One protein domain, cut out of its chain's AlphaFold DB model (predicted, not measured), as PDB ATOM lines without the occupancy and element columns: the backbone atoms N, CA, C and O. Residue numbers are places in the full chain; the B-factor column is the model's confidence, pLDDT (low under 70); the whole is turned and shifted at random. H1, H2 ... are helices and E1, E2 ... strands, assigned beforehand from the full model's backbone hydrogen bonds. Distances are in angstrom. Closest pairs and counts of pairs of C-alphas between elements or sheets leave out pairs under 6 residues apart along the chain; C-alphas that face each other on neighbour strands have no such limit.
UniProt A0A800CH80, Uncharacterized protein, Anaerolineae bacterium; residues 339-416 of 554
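AT A GLANCE: This is residues 339 to 416 of the 554 residues of an uncharacterized protein of Anaerolineae bacterium (UniProt A0A800CH80). What is the main shape? A strongly twisted sheet of five strands forms a wall, with H1 packed over one face and E3, with H2 next to it, on the other side. What makes it up? The 78 printed residues hold E1, H1, E2, E3, E4, H2, E5 and E6 in chain order; the mixed sheet runs E2, E1, E4, E6, E5, and the class is mixed, helices and strands. How large is it? It is compact, with a radius of gyration of the C-alphas of 11.4 A and spans of 31 by 28 by 20 A.

IN THESE COORDINATES: Where are the sheet's strands? E1 is residues 339 to 342, starting at C-alpha 339 (-28.294, 26.242, -43.435); E2 is 362 to 367, 15.7 A long; E4 is 381 to 386, 17.1 A; E5 is 403 to 407; E6 is 411 to 415, 13.6 A, ending at C-alpha 415 (-28.151, 28.404, -52.558). What else is named? H1 is residues 351 to 357, 10.4 A; H2 is 393 to 399, 9.9 A; E3 is 372 to 375.

HOW THE PARTS SIT: How do the strands pair? E1 is parallel to E2 (N 341 and O 365, 2.7 A) and to E4 (N 342 and O 384, 2.7 A). E6 is antiparallel to E4, with N 414 and O 383 at 2.8 A, and makes a hairpin with E5, with N 405 and O 413 at 2.8 A. Where are the helices? H1 is on the sheet, over E6, at a height of 9.7 A; 1 of its 3 O i to N i+4 pairs and 3 of its 4 O i to N i+3 pairs are within hydrogen-bond range, and 2 of 3 O i to N i+4 pairs in H2. H2 is only just not on the sheet, with 4 pairs of C-alphas within 10 A; its closest C-alphas with E3 are Ile 395 and Leu 373, 6.7 A. Which units recur? E1, H1, E2 form a strand-helix-strand unit, two parallel neighbour strands with a helix between, and E4, H2, E5 a split one, with E6 between its strands; both crossovers are right-handed.

THE WHOLE: How far does it reach? The C-alphas farthest apart, of Asn 360 and Pro 393, are 31.8 A apart. Is it whole and confident? The printed part has no cut, no link is long, and no printed residue is under 70.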
ATOM      1  N   VAL A 339     -27.084  26.798 -42.827       96.25
ATOM      2  CA  VAL A 339     -28.294  26.242 -43.435       96.25
ATOM      3  C   VAL A 339     -29.513  26.664 -42.633       96.25
ATOM      4  O   VAL A 339     -29.551  26.526 -41.410       96.25
ATOM      5  N   ALA A 340     -30.485  27.227 -43.338       97.00
ATOM      6  CA  ALA A 340     -31.816  27.500 -42.834       97.00
ATOM      7  C   ALA A 340     -32.754  26.371 -43.281       97.00
ATOM      8  O   ALA A 340     -32.862  26.089 -44.473       97.00
ATOM      9  N   TRP A 341     -33.407  25.719 -42.329       97.19
ATOM     10  CA  TRP A 341     -34.270  24.564 -42.521       97.19
ATOM     11  C   TRP A 341     -35.735  24.982 -42.343       97.19
ATOM     12  O   TRP A 341     -36.168  25.322 -41.241       97.19
ATOM     13  N   GLY A 342     -36.479  25.020 -43.446       96.38
ATOM     14  CA  GLY A 342     -37.897  25.362 -43.528       96.38
ATOM     15  C   GLY A 342     -38.773  24.133 -43.368       96.38
ATOM     16  O   GLY A 342     -38.991  23.421 -44.350       96.38
ATOM     17  N   SER A 343     -39.252  23.908 -42.139       92.50
ATOM     18  CA  SER A 343     -40.095  22.764 -41.744       92.50
ATOM     19  C   SER A 343     -39.584  21.408 -42.245       92.50
ATOM     20  O   SER A 343     -40.349  20.533 -42.633       92.50
ATOM     21  N   ILE A 344     -38.264  21.258 -42.234       95.00
ATOM     22  CA  ILE A 344     -37.536  20.021 -42.493       95.00
ATOM     23  C   ILE A 344     -36.347  19.971 -41.535       95.00
ATOM     24  O   ILE A 344     -35.917  21.008 -41.025       95.00
ATOM     25  N   GLN A 345     -35.825  18.787 -41.260       93.81
ATOM     26  CA  GLN A 345     -34.695  18.564 -40.373       93.81
ATOM     27  C   GLN A 345     -33.502  17.958 -41.137       93.81
ATOM     28  O   GLN A 345     -33.686  17.269 -42.142       93.81
ATOM     29  N   PRO A 346     -32.258  18.197 -40.682       94.06
ATOM     30  CA  PRO A 346     -31.057  17.578 -41.244       94.06
ATOM     31  C   PRO A 346     -31.119  16.048 -41.387       94.06
ATOM     32  O   PRO A 346     -30.587  15.520 -42.359       94.06
ATOM     33  N   ASP A 347     -31.760  15.343 -40.447       91.69
ATOM     34  CA  ASP A 347     -31.934  13.882 -40.450       91.69
ATOM     35  C   ASP A 347     -32.972  13.380 -41.469       91.69
ATOM     36  O   ASP A 347     -33.031  12.181 -41.738       91.69
ATOM     37  N   GLU A 348     -33.738  14.283 -42.085       93.25
ATOM     38  CA  GLU A 348     -34.700  13.982 -43.155       93.25
ATOM     39  C   GLU A 348     -34.096  14.150 -44.562       93.25
ATOM     40  O   GLU A 348     -34.710  13.766 -45.560       93.25
ATOM     41  N   ILE A 349     -32.888  14.714 -44.669       95.06
ATOM     42  CA  ILE A 349     -32.203  14.901 -45.950       95.06
ATOM     43  C   ILE A 349     -31.491  13.613 -46.349       95.06
ATOM     44  O   ILE A 349     -30.696  13.057 -45.589       95.06
ATOM     45  N   ALA A 350     -31.718  13.163 -47.583       95.19
ATOM     46  CA  ALA A 350     -31.041  11.989 -48.107       95.19
ATOM     47  C   ALA A 350     -29.511  12.198 -48.110       95.19
ATOM     48  O   ALA A 350     -29.045  13.264 -48.533       95.19
ATOM     49  N   PRO A 351     -28.702  11.194 -47.719       94.19
ATOM     50  CA  PRO A 351     -27.249  11.342 -47.607       94.19
ATOM     51  C   PRO A 351     -26.567  11.893 -48.869       94.19
ATOM     52  O   PRO A 351     -25.673  12.733 -48.765       94.19
ATOM     53  N   GLN A 352     -27.006  11.470 -50.063       95.25
ATOM     54  CA  GLN A 352     -26.459  11.966 -51.329       95.25
ATOM     55  C   GLN A 352     -26.742  13.454 -51.581       95.25
ATOM     56  O   GLN A 352     -25.911  14.136 -52.176       95.25
ATOM     57  N   ASP A 353     -27.877  13.963 -51.098       96.19
ATOM     58  CA  ASP A 353     -28.264  15.364 -51.253       96.19
ATOM     59  C   ASP A 353     -27.571  16.225 -50.195       96.19
ATOM     60  O   ASP A 353     -27.077  17.308 -50.503       96.19
ATOM     61  N   TYR A 354     -27.451  15.718 -48.961       95.00
ATOM     62  CA  TYR A 354     -26.698  16.385 -47.897       95.00
ATOM     63  C   TYR A 354     -25.221  16.555 -48.282       95.00
ATOM     64  O   TYR A 354     -24.625  17.602 -48.035       95.00
ATOM     65  N   ALA A 355     -24.629  15.565 -48.961       93.88
ATOM     66  CA  ALA A 355     -23.249  15.630 -49.442       93.88
ATOM     67  C   ALA A 355     -22.988  16.792 -50.426       93.88
ATOM     68  O   ALA A 355     -21.858  17.279 -50.512       93.88
ATOM     69  N   LEU A 356     -24.014  17.291 -51.131       94.75
ATOM     70  CA  LEU A 356     -23.892  18.445 -52.035       94.75
ATOM     71  C   LEU A 356     -23.648  19.769 -51.299       94.75
ATOM     72  O   LEU A 356     -23.227  20.743 -51.926       94.75
ATOM     73  N   LEU A 357     -23.852  19.807 -49.979       93.94
ATOM     74  CA  LEU A 357     -23.450  20.931 -49.134       93.94
ATOM     75  C   LEU A 357     -21.921  21.044 -48.984       93.94
ATOM     76  O   LEU A 357     -21.433  22.099 -48.585       93.94
ATOM     77  N   GLN A 358     -21.169  19.986 -49.327       93.62
ATOM     78  CA  GLN A 358     -19.696  19.938 -49.342       93.62
ATOM     79  C   GLN A 358     -19.021  20.273 -48.001       93.62
ATOM     80  O   GLN A 358     -17.842  20.619 -47.956       93.62
ATOM     81  N   SER A 359     -19.763  20.176 -46.902       95.00
ATOM     82  CA  SER A 359     -19.260  20.369 -45.548       95.00
ATOM     83  C   SER A 359     -20.162  19.650 -44.554       95.00
ATOM     84  O   SER A 359     -21.362  19.505 -44.788       95.00
ATOM     85  N   ASN A 360     -19.578  19.204 -43.447       94.88
ATOM     86  CA  ASN A 360     -20.314  18.784 -42.260       94.88
ATOM     87  C   ASN A 360     -20.349  19.883 -41.187       94.88
ATOM     88  O   ASN A 360     -21.140  19.786 -40.259       94.88
ATOM     89  N   ASP A 361     -19.544  20.943 -41.310       95.31
ATOM     90  CA  ASP A 361     -19.539  22.078 -40.384       95.31
ATOM     91  C   ASP A 361     -20.744  22.988 -40.647       95.31
ATOM     92  O   ASP A 361     -20.662  24.044 -41.284       95.31
ATOM     93  N   VAL A 362     -21.912  22.495 -40.234       93.88
ATOM     94  CA  VAL A 362     -23.212  23.092 -40.511       93.88
ATOM     95  C   VAL A 362     -23.732  23.808 -39.281       93.88
ATOM     96  O   VAL A 362     -24.147  23.202 -38.295       93.88
ATOM     97  N   THR A 363     -23.824  25.130 -39.378       93.62
ATOM     98  CA  THR A 363     -24.610  25.905 -38.423       93.62
ATOM     99  C   THR A 363     -26.078  25.897 -38.869       93.62
ATOM    100  O   THR A 363     -26.433  26.481 -39.897       93.62
ATOM    101  N   SER A 364     -26.944  25.237 -38.102       94.38
ATOM    102  CA  SER A 364     -28.361  25.023 -38.443       94.38
ATOM    103  C   SER A 364     -29.296  26.070 -37.831       94.38
ATOM    104  O   SER A 364     -29.157  26.427 -36.662       94.38
ATOM    105  N   ARG A 365     -30.254  26.564 -38.628       95.31
ATOM    106  CA  ARG A 365     -31.346  27.475 -38.228       95.31
ATOM    107  C   ARG A 365     -32.660  26.848 -38.651       95.31
ATOM    108  O   ARG A 365     -32.719  26.322 -39.751       95.31
ATOM    109  N   TRP A 366     -33.713  26.964 -37.853       96.44
ATOM    110  CA  TRP A 366     -35.025  26.412 -38.206       96.44
ATOM    111  C   TRP A 366     -36.056  27.517 -38.319       96.44
ATOM    112  O   TRP A 366     -36.049  28.462 -37.525       96.44
ATOM    113  N   LEU A 367     -36.922  27.390 -39.317       96.50
ATOM    114  CA  LEU A 367     -37.973  28.346 -39.627       96.50
ATOM    115  C   LEU A 367     -39.236  27.642 -40.129       96.50
ATOM    116  O   LEU A 367     -39.190  26.513 -40.614       96.50
ATOM    117  N   ASP A 368     -40.347  28.354 -40.035       96.12
ATOM    118  CA  ASP A 368     -41.626  28.018 -40.630       96.12
ATOM    119  C   ASP A 368     -41.828  28.895 -41.880       96.12
ATOM    120  O   ASP A 368     -42.043  30.111 -41.752       96.12
ATOM    121  N   PRO A 369     -41.736  28.321 -43.094       96.94
ATOM    122  CA  PRO A 369     -41.877  29.060 -44.341       96.94
ATOM    123  C   PRO A 369     -43.324  29.493 -44.621       96.94
ATOM    124  O   PRO A 369     -43.544  30.283 -45.544       96.94
ATOM    125  N   ALA A 370     -44.305  29.053 -43.823       96.50
ATOM    126  CA  ALA A 370     -45.676  29.555 -43.887       96.50
ATOM    127  C   ALA A 370     -45.792  31.002 -43.386       96.50
ATOM    128  O   ALA A 370     -46.779  31.673 -43.670       96.50
ATOM    129  N   GLN A 371     -44.788  31.495 -42.657       95.88
ATOM    130  CA  GLN A 371     -44.827  32.819 -42.033       95.88
ATOM    131  C   GLN A 371     -43.459  33.498 -41.921       95.88
ATOM    132  O   GLN A 371     -43.378  34.624 -41.441       95.88
ATOM    133  N   SER A 372     -42.357  32.869 -42.335       97.19
ATOM    134  CA  SER A 372     -41.046  33.503 -42.214       97.19
ATOM    135  C   SER A 372     -40.001  33.024 -43.215       97.19
ATOM    136  O   SER A 372     -40.058  31.924 -43.753       97.19
ATOM    137  N   LEU A 373     -38.996  33.866 -43.433       97.12
ATOM    138  CA  LEU A 373     -37.792  33.532 -44.175       97.12
ATOM    139  C   LEU A 373     -36.577  34.002 -43.378       97.12
ATOM    140  O   LEU A 373     -36.344  35.203 -43.215       97.12
ATOM    141  N   LEU A 374     -35.787  33.045 -42.892       95.75
ATOM    142  CA  LEU A 374     -34.539  33.313 -42.185       95.75
ATOM    143  C   LEU A 374     -33.364  33.254 -43.161       95.75
ATOM    144  O   LEU A 374     -33.164  32.272 -43.875       95.75
ATOM    145  N   ARG A 375     -32.564  34.320 -43.175       94.94
ATOM    146  CA  ARG A 375     -31.349  34.457 -43.980       94.94
ATOM    147  C   ARG A 375     -30.144  34.486 -43.046       94.94
ATOM    148  O   ARG A 375     -29.915  35.515 -42.404       94.94
ATOM    149  N   PRO A 376     -29.367  33.394 -42.973       95.50
ATOM    150  CA  PRO A 376     -28.200  33.361 -42.114       95.50
ATOM    151  C   PRO A 376     -27.173  34.447 -42.456       95.50
ATOM    152  O   PRO A 376     -27.067  34.905 -43.603       95.50
ATOM    153  N   ALA A 377     -26.382  34.834 -41.463       89.31
ATOM    154  CA  ALA A 377     -25.114  35.516 -41.656       89.31
ATOM    155  C   ALA A 377     -24.081  34.570 -42.300       89.31
ATOM    156  O   ALA A 377     -24.221  33.350 -42.253       89.31
ATOM    157  N   GLY A 378     -23.041  35.133 -42.921       86.31
ATOM    158  CA  GLY A 378     -21.955  34.384 -43.569       86.31
ATOM    159  C   GLY A 378     -22.007  34.406 -45.099       86.31
ATOM    160  O   GLY A 378     -22.882  35.031 -45.694       86.31
ATOM    161  N   GLU A 379     -21.041  33.749 -45.739       86.31
ATOM    162  CA  GLU A 379     -20.951  33.671 -47.205       86.31
ATOM    163  C   GLU A 379     -21.673  32.429 -47.740       86.31
ATOM    164  O   GLU A 379     -22.637  32.553 -48.499       86.31
ATOM    165  N   ASN A 380     -21.263  31.242 -47.276       92.31
ATOM    166  CA  ASN A 380     -21.829  29.952 -47.675       92.31
ATOM    167  C   ASN A 380     -23.143  29.700 -46.942       92.31
ATOM    168  O   ASN A 380     -23.153  29.337 -45.760       92.31
ATOM    169  N   ARG A 381     -24.255  29.962 -47.631       94.50
ATOM    170  CA  ARG A 381     -25.590  29.943 -47.042       94.50
ATOM    171  C   ARG A 381     -26.582  29.218 -47.934       94.50
ATOM    172  O   ARG A 381     -26.621  29.451 -49.144       94.50
ATOM    173  N   TYR A 382     -27.416  28.407 -47.306       96.75
ATOM    174  CA  TYR A 382     -28.400  27.567 -47.965       96.75
ATOM    175  C   TYR A 382     -29.752  27.671 -47.265       96.75
ATOM    176  O   TYR A 382     -29.832  27.981 -46.075       96.75
ATOM    177  N   LEU A 383     -30.803  27.396 -48.025       97.50
ATOM    178  CA  LEU A 383     -32.167  27.255 -47.537       97.50
ATOM    179  C   LEU A 383     -32.699  25.907 -48.020       97.50
ATOM    180  O   LEU A 383     -32.769  25.688 -49.223       97.50
ATOM    181  N   ALA A 384     -33.082  25.028 -47.107       97.44
ATOM    182  CA  ALA A 384     -33.808  23.804 -47.420       97.44
ATOM    183  C   ALA A 384     -35.281  23.996 -47.054       97.44
ATOM    184  O   ALA A 384     -35.572  24.514 -45.982       97.44
ATOM    185  N   VAL A 385     -36.207  23.601 -47.926       97.38
ATOM    186  CA  VAL A 385     -37.656  23.717 -47.692       97.38
ATOM    187  C   VAL A 385     -38.323  22.381 -47.995       97.38
ATOM    188  O   VAL A 385     -38.146  21.857 -49.099       97.38
ATOM    189  N   GLY A 386     -39.084  21.845 -47.039       96.62
ATOM    190  CA  GLY A 386     -39.909  20.652 -47.242       96.62
ATOM    191  C   GLY A 386     -41.078  20.917 -48.199       96.62
ATOM    192  O   GLY A 386     -41.717  21.966 -48.133       96.62
ATOM    193  N   LYS A 387     -41.377  19.975 -49.099       92.62
ATOM    194  CA  LYS A 387     -42.463  20.091 -50.094       92.62
ATOM    195  C   LYS A 387     -43.856  19.981 -49.484       92.62
ATOM    196  O   LYS A 387     -44.770  20.637 -49.974       92.62
ATOM    197  N   ASP A 388     -43.994  19.229 -48.396       89.56
ATOM    198  CA  ASP A 388     -45.258  19.088 -47.658       89.56
ATOM    199  C   ASP A 388     -45.570  20.303 -46.771       89.56
ATOM    200  O   ASP A 388     -46.579  20.338 -46.065       89.56
ATOM    201  N   THR A 389     -44.713  21.327 -46.796       85.44
ATOM    202  CA  THR A 389     -44.886  22.529 -45.988       85.44
ATOM    203  C   THR A 389     -45.568  23.632 -46.784       85.44
ATOM    204  O   THR A 389     -45.170  23.959 -47.902       85.44
ATOM    205  N   ALA A 390     -46.565  24.272 -46.174       93.81
ATOM    206  CA  ALA A 390     -47.121  25.506 -46.706       93.81
ATOM    207  C   ALA A 390     -46.040  26.598 -46.756       93.81
ATOM    208  O   ALA A 390     -45.383  26.888 -45.761       93.81
ATOM    209  N   VAL A 391     -45.872  27.233 -47.915       96.56
ATOM    210  CA  VAL A 391     -44.986  28.391 -48.074       96.56
ATOM    211  C   VAL A 391     -45.851  29.612 -48.333       96.56
ATOM    212  O   VAL A 391     -46.671  29.599 -49.253       96.56
ATOM    213  N   HIS A 392     -45.667  30.676 -47.551       96.94
ATOM    214  CA  HIS A 392     -46.426  31.908 -47.758       96.94
ATOM    215  C   HIS A 392     -46.184  32.451 -49.180       96.94
ATOM    216  O   HIS A 392     -45.026  32.491 -49.606       96.94
ATOM    217  N   PRO A 393     -47.198  32.955 -49.911       95.44
ATOM    218  CA  PRO A 393     -47.029  33.437 -51.287       95.44
ATOM    219  C   PRO A 393     -45.908  34.473 -51.471       95.44
ATOM    220  O   PRO A 393     -45.135  34.396 -52.424       95.44
ATOM    221  N   LEU A 394     -45.760  35.408 -50.525       94.94
ATOM    222  CA  LEU A 394     -44.679  36.410 -50.541       94.94
ATOM    223  C   LEU A 394     -43.280  35.800 -50.360       94.94
ATOM    224  O   LEU A 394     -42.300  36.349 -50.858       94.94
ATOM    225  N   ILE A 395     -43.170  34.680 -49.644       96.44
ATOM    226  CA  ILE A 395     -41.913  33.938 -49.493       96.44
ATOM    227  C   ILE A 395     -41.674  33.100 -50.745       96.44
ATOM    228  O   ILE A 395     -40.576  33.147 -51.292       96.44
ATOM    229  N   ALA A 396     -42.707  32.415 -51.247       95.75
ATOM    230  CA  ALA A 396     -42.664  31.621 -52.473       95.75
ATOM    231  C   ALA A 396     -42.149  32.447 -53.666       95.75
ATOM    232  O   ALA A 396     -41.253  32.009 -54.387       95.75
ATOM    233  N   ALA A 397     -42.646  33.679 -53.821       94.94
ATOM    234  CA  ALA A 397     -42.195  34.605 -54.857       94.94
ATOM    235  C   ALA A 397     -40.705  34.974 -54.731       94.94
ATOM    236  O   ALA A 397     -40.017  35.114 -55.741       94.94
ATOM    237  N   GLN A 398     -40.185  35.102 -53.506       93.88
ATOM    238  CA  GLN A 398     -38.773  35.413 -53.266       93.88
ATOM    239  C   GLN A 398     -37.860  34.206 -53.496       93.88
ATOM    240  O   GLN A 398     -36.817  34.346 -54.133       93.88
ATOM    241  N   ILE A 399     -38.233  33.023 -52.996       94.75
ATOM    242  CA  ILE A 399     -37.421  31.805 -53.149       94.75
ATOM    243  C   ILE A 399     -37.414  31.291 -54.593       94.75
ATOM    244  O   ILE A 399     -36.465  30.622 -54.987       94.75
ATOM    245  N   ALA A 400     -38.421  31.641 -55.403       92.56
ATOM    246  CA  ALA A 400     -38.461  31.310 -56.828       92.56
ATOM    247  C   ALA A 400     -37.295  31.922 -57.629       92.56
ATOM    248  O   ALA A 400     -36.989  31.442 -58.718       92.56
ATOM    249  N   ALA A 401     -36.642  32.960 -57.097       91.75
ATOM    250  CA  ALA A 401     -35.456  33.572 -57.692       91.75
ATOM    251  C   ALA A 401     -34.134  32.913 -57.253       91.75
ATOM    252  O   ALA A 401     -33.070  33.357 -57.684       91.75
ATOM    253  N   TYR A 402     -34.164  31.921 -56.356       93.69
ATOM    254  CA  TYR A 402     -32.960  31.257 -55.854       93.69
ATOM    255  C   TYR A 402     -32.614  30.033 -56.698       93.69
ATOM    256  O   TYR A 402     -33.501  29.290 -57.116       93.69
ATOM    257  N   ASP A 403     -31.319  29.785 -56.886       89.06
ATOM    258  CA  ASP A 403     -30.837  28.618 -57.621       89.06
ATOM    259  C   ASP A 403     -30.971  27.350 -56.755       89.06
ATOM    260  O   ASP A 403     -30.328  27.260 -55.696       89.06
ATOM    261  N   PRO A 404     -31.783  26.355 -57.163       96.06
ATOM    262  CA  PRO A 404     -31.841  25.079 -56.471       96.06
ATOM    263  C   PRO A 404     -30.585  24.260 -56.784       96.06
ATOM    264  O   PRO A 404     -30.229  24.059 -57.945       96.06
ATOM    265  N   ILE A 405     -29.929  23.746 -55.745       96.94
ATOM    266  CA  ILE A 405     -28.869  22.736 -55.878       96.94
ATOM    267  C   ILE A 405     -29.432  21.313 -55.800       96.94
ATOM    268  O   ILE A 405     -28.830  20.384 -56.329       96.94
ATOM    269  N   VAL A 406     -30.599  21.156 -55.169       97.25
ATOM    270  CA  VAL A 406     -31.371  19.913 -55.093       97.25
ATOM    271  C   VAL A 406     -32.844  20.257 -55.213       97.25
ATOM    272  O   VAL A 406     -33.311  21.176 -54.542       97.25
ATOM    273  N   ALA A 407     -33.587  19.502 -56.016       96.44
ATOM    274  CA  ALA A 407     -35.040  19.570 -56.077       96.44
ATOM    275  C   ALA A 407     -35.601  18.160 -56.293       96.44
ATOM    276  O   ALA A 407     -35.312  17.530 -57.307       96.44
ATOM    277  N   ASN A 408     -36.392  17.674 -55.340       95.94
ATOM    278  CA  ASN A 408     -37.083  16.390 -55.419       95.94
ATOM    279  C   ASN A 408     -38.508  16.517 -54.838       95.94
ATOM    280  O   ASN A 408     -38.965  17.621 -54.519       95.94
ATOM    281  N   ASP A 409     -39.214  15.391 -54.724       94.69
ATOM    282  CA  ASP A 409     -40.609  15.346 -54.269       94.69
ATOM    283  C   ASP A 409     -40.777  15.578 -52.757       94.69
ATOM    284  O   ASP A 409     -41.895  15.770 -52.295       94.69
ATOM    285  N   GLN A 410     -39.694  15.559 -51.976       96.06
ATOM    286  CA  GLN A 410     -39.714  15.726 -50.519       96.06
ATOM    287  C   GLN A 410     -39.225  17.110 -50.089       96.06
ATOM    288  O   GLN A 410     -39.763  17.696 -49.153       96.06
ATOM    289  N   TYR A 411     -38.225  17.667 -50.774       97.38
ATOM    290  CA  TYR A 411     -37.647  18.963 -50.433       97.38
ATOM    291  C   TYR A 411     -36.954  19.653 -51.610       97.38
ATOM    292  O   TYR A 411     -36.738  19.110 -52.696       97.38
ATOM    293  N   THR A 412     -36.604  20.918 -51.406       97.50
ATOM    294  CA  THR A 412     -35.734  21.681 -52.305       97.50
ATOM    295  C   THR A 412     -34.675  22.400 -51.481       97.50
ATOM    296  O   THR A 412     -35.002  23.036 -50.482       97.50
ATOM    297  N   ILE A 413     -33.412  22.285 -51.892       97.75
ATOM    298  CA  ILE A 413     -32.282  22.977 -51.270       97.75
ATOM    299  C   ILE A 413     -31.798  24.044 -52.240       97.75
ATOM    300  O   ILE A 413     -31.416  23.748 -53.371       97.75
ATOM    301  N   TYR A 414     -31.801  25.286 -51.781       97.06
ATOM    302  CA  TYR A 414     -31.408  26.470 -52.525       97.06
ATOM    303  C   TYR A 414     -30.078  27.003 -52.018       97.06
ATOM    304  O   TYR A 414     -29.827  27.030 -50.807       97.06
ATOM    305  N   ARG A 415     -29.256  27.520 -52.930       95.25
ATOM    306  CA  ARG A 415     -28.151  28.404 -52.558       95.25
ATOM    307  C   ARG A 415     -28.694  29.820 -52.388       95.25
ATOM    308  O   ARG A 415     -29.320  30.360 -53.296       95.25
ATOM    309  N   LEU A 416     -28.455  30.433 -51.228       94.00
ATOM    310  CA  LEU A 416     -28.922  31.796 -50.977       94.00
ATOM    311  C   LEU A 416     -28.056  32.825 -51.730       94.00
ATOM    312  O   LEU A 416     -26.830  32.669 -51.788       94.00
TER     313      LEU A 416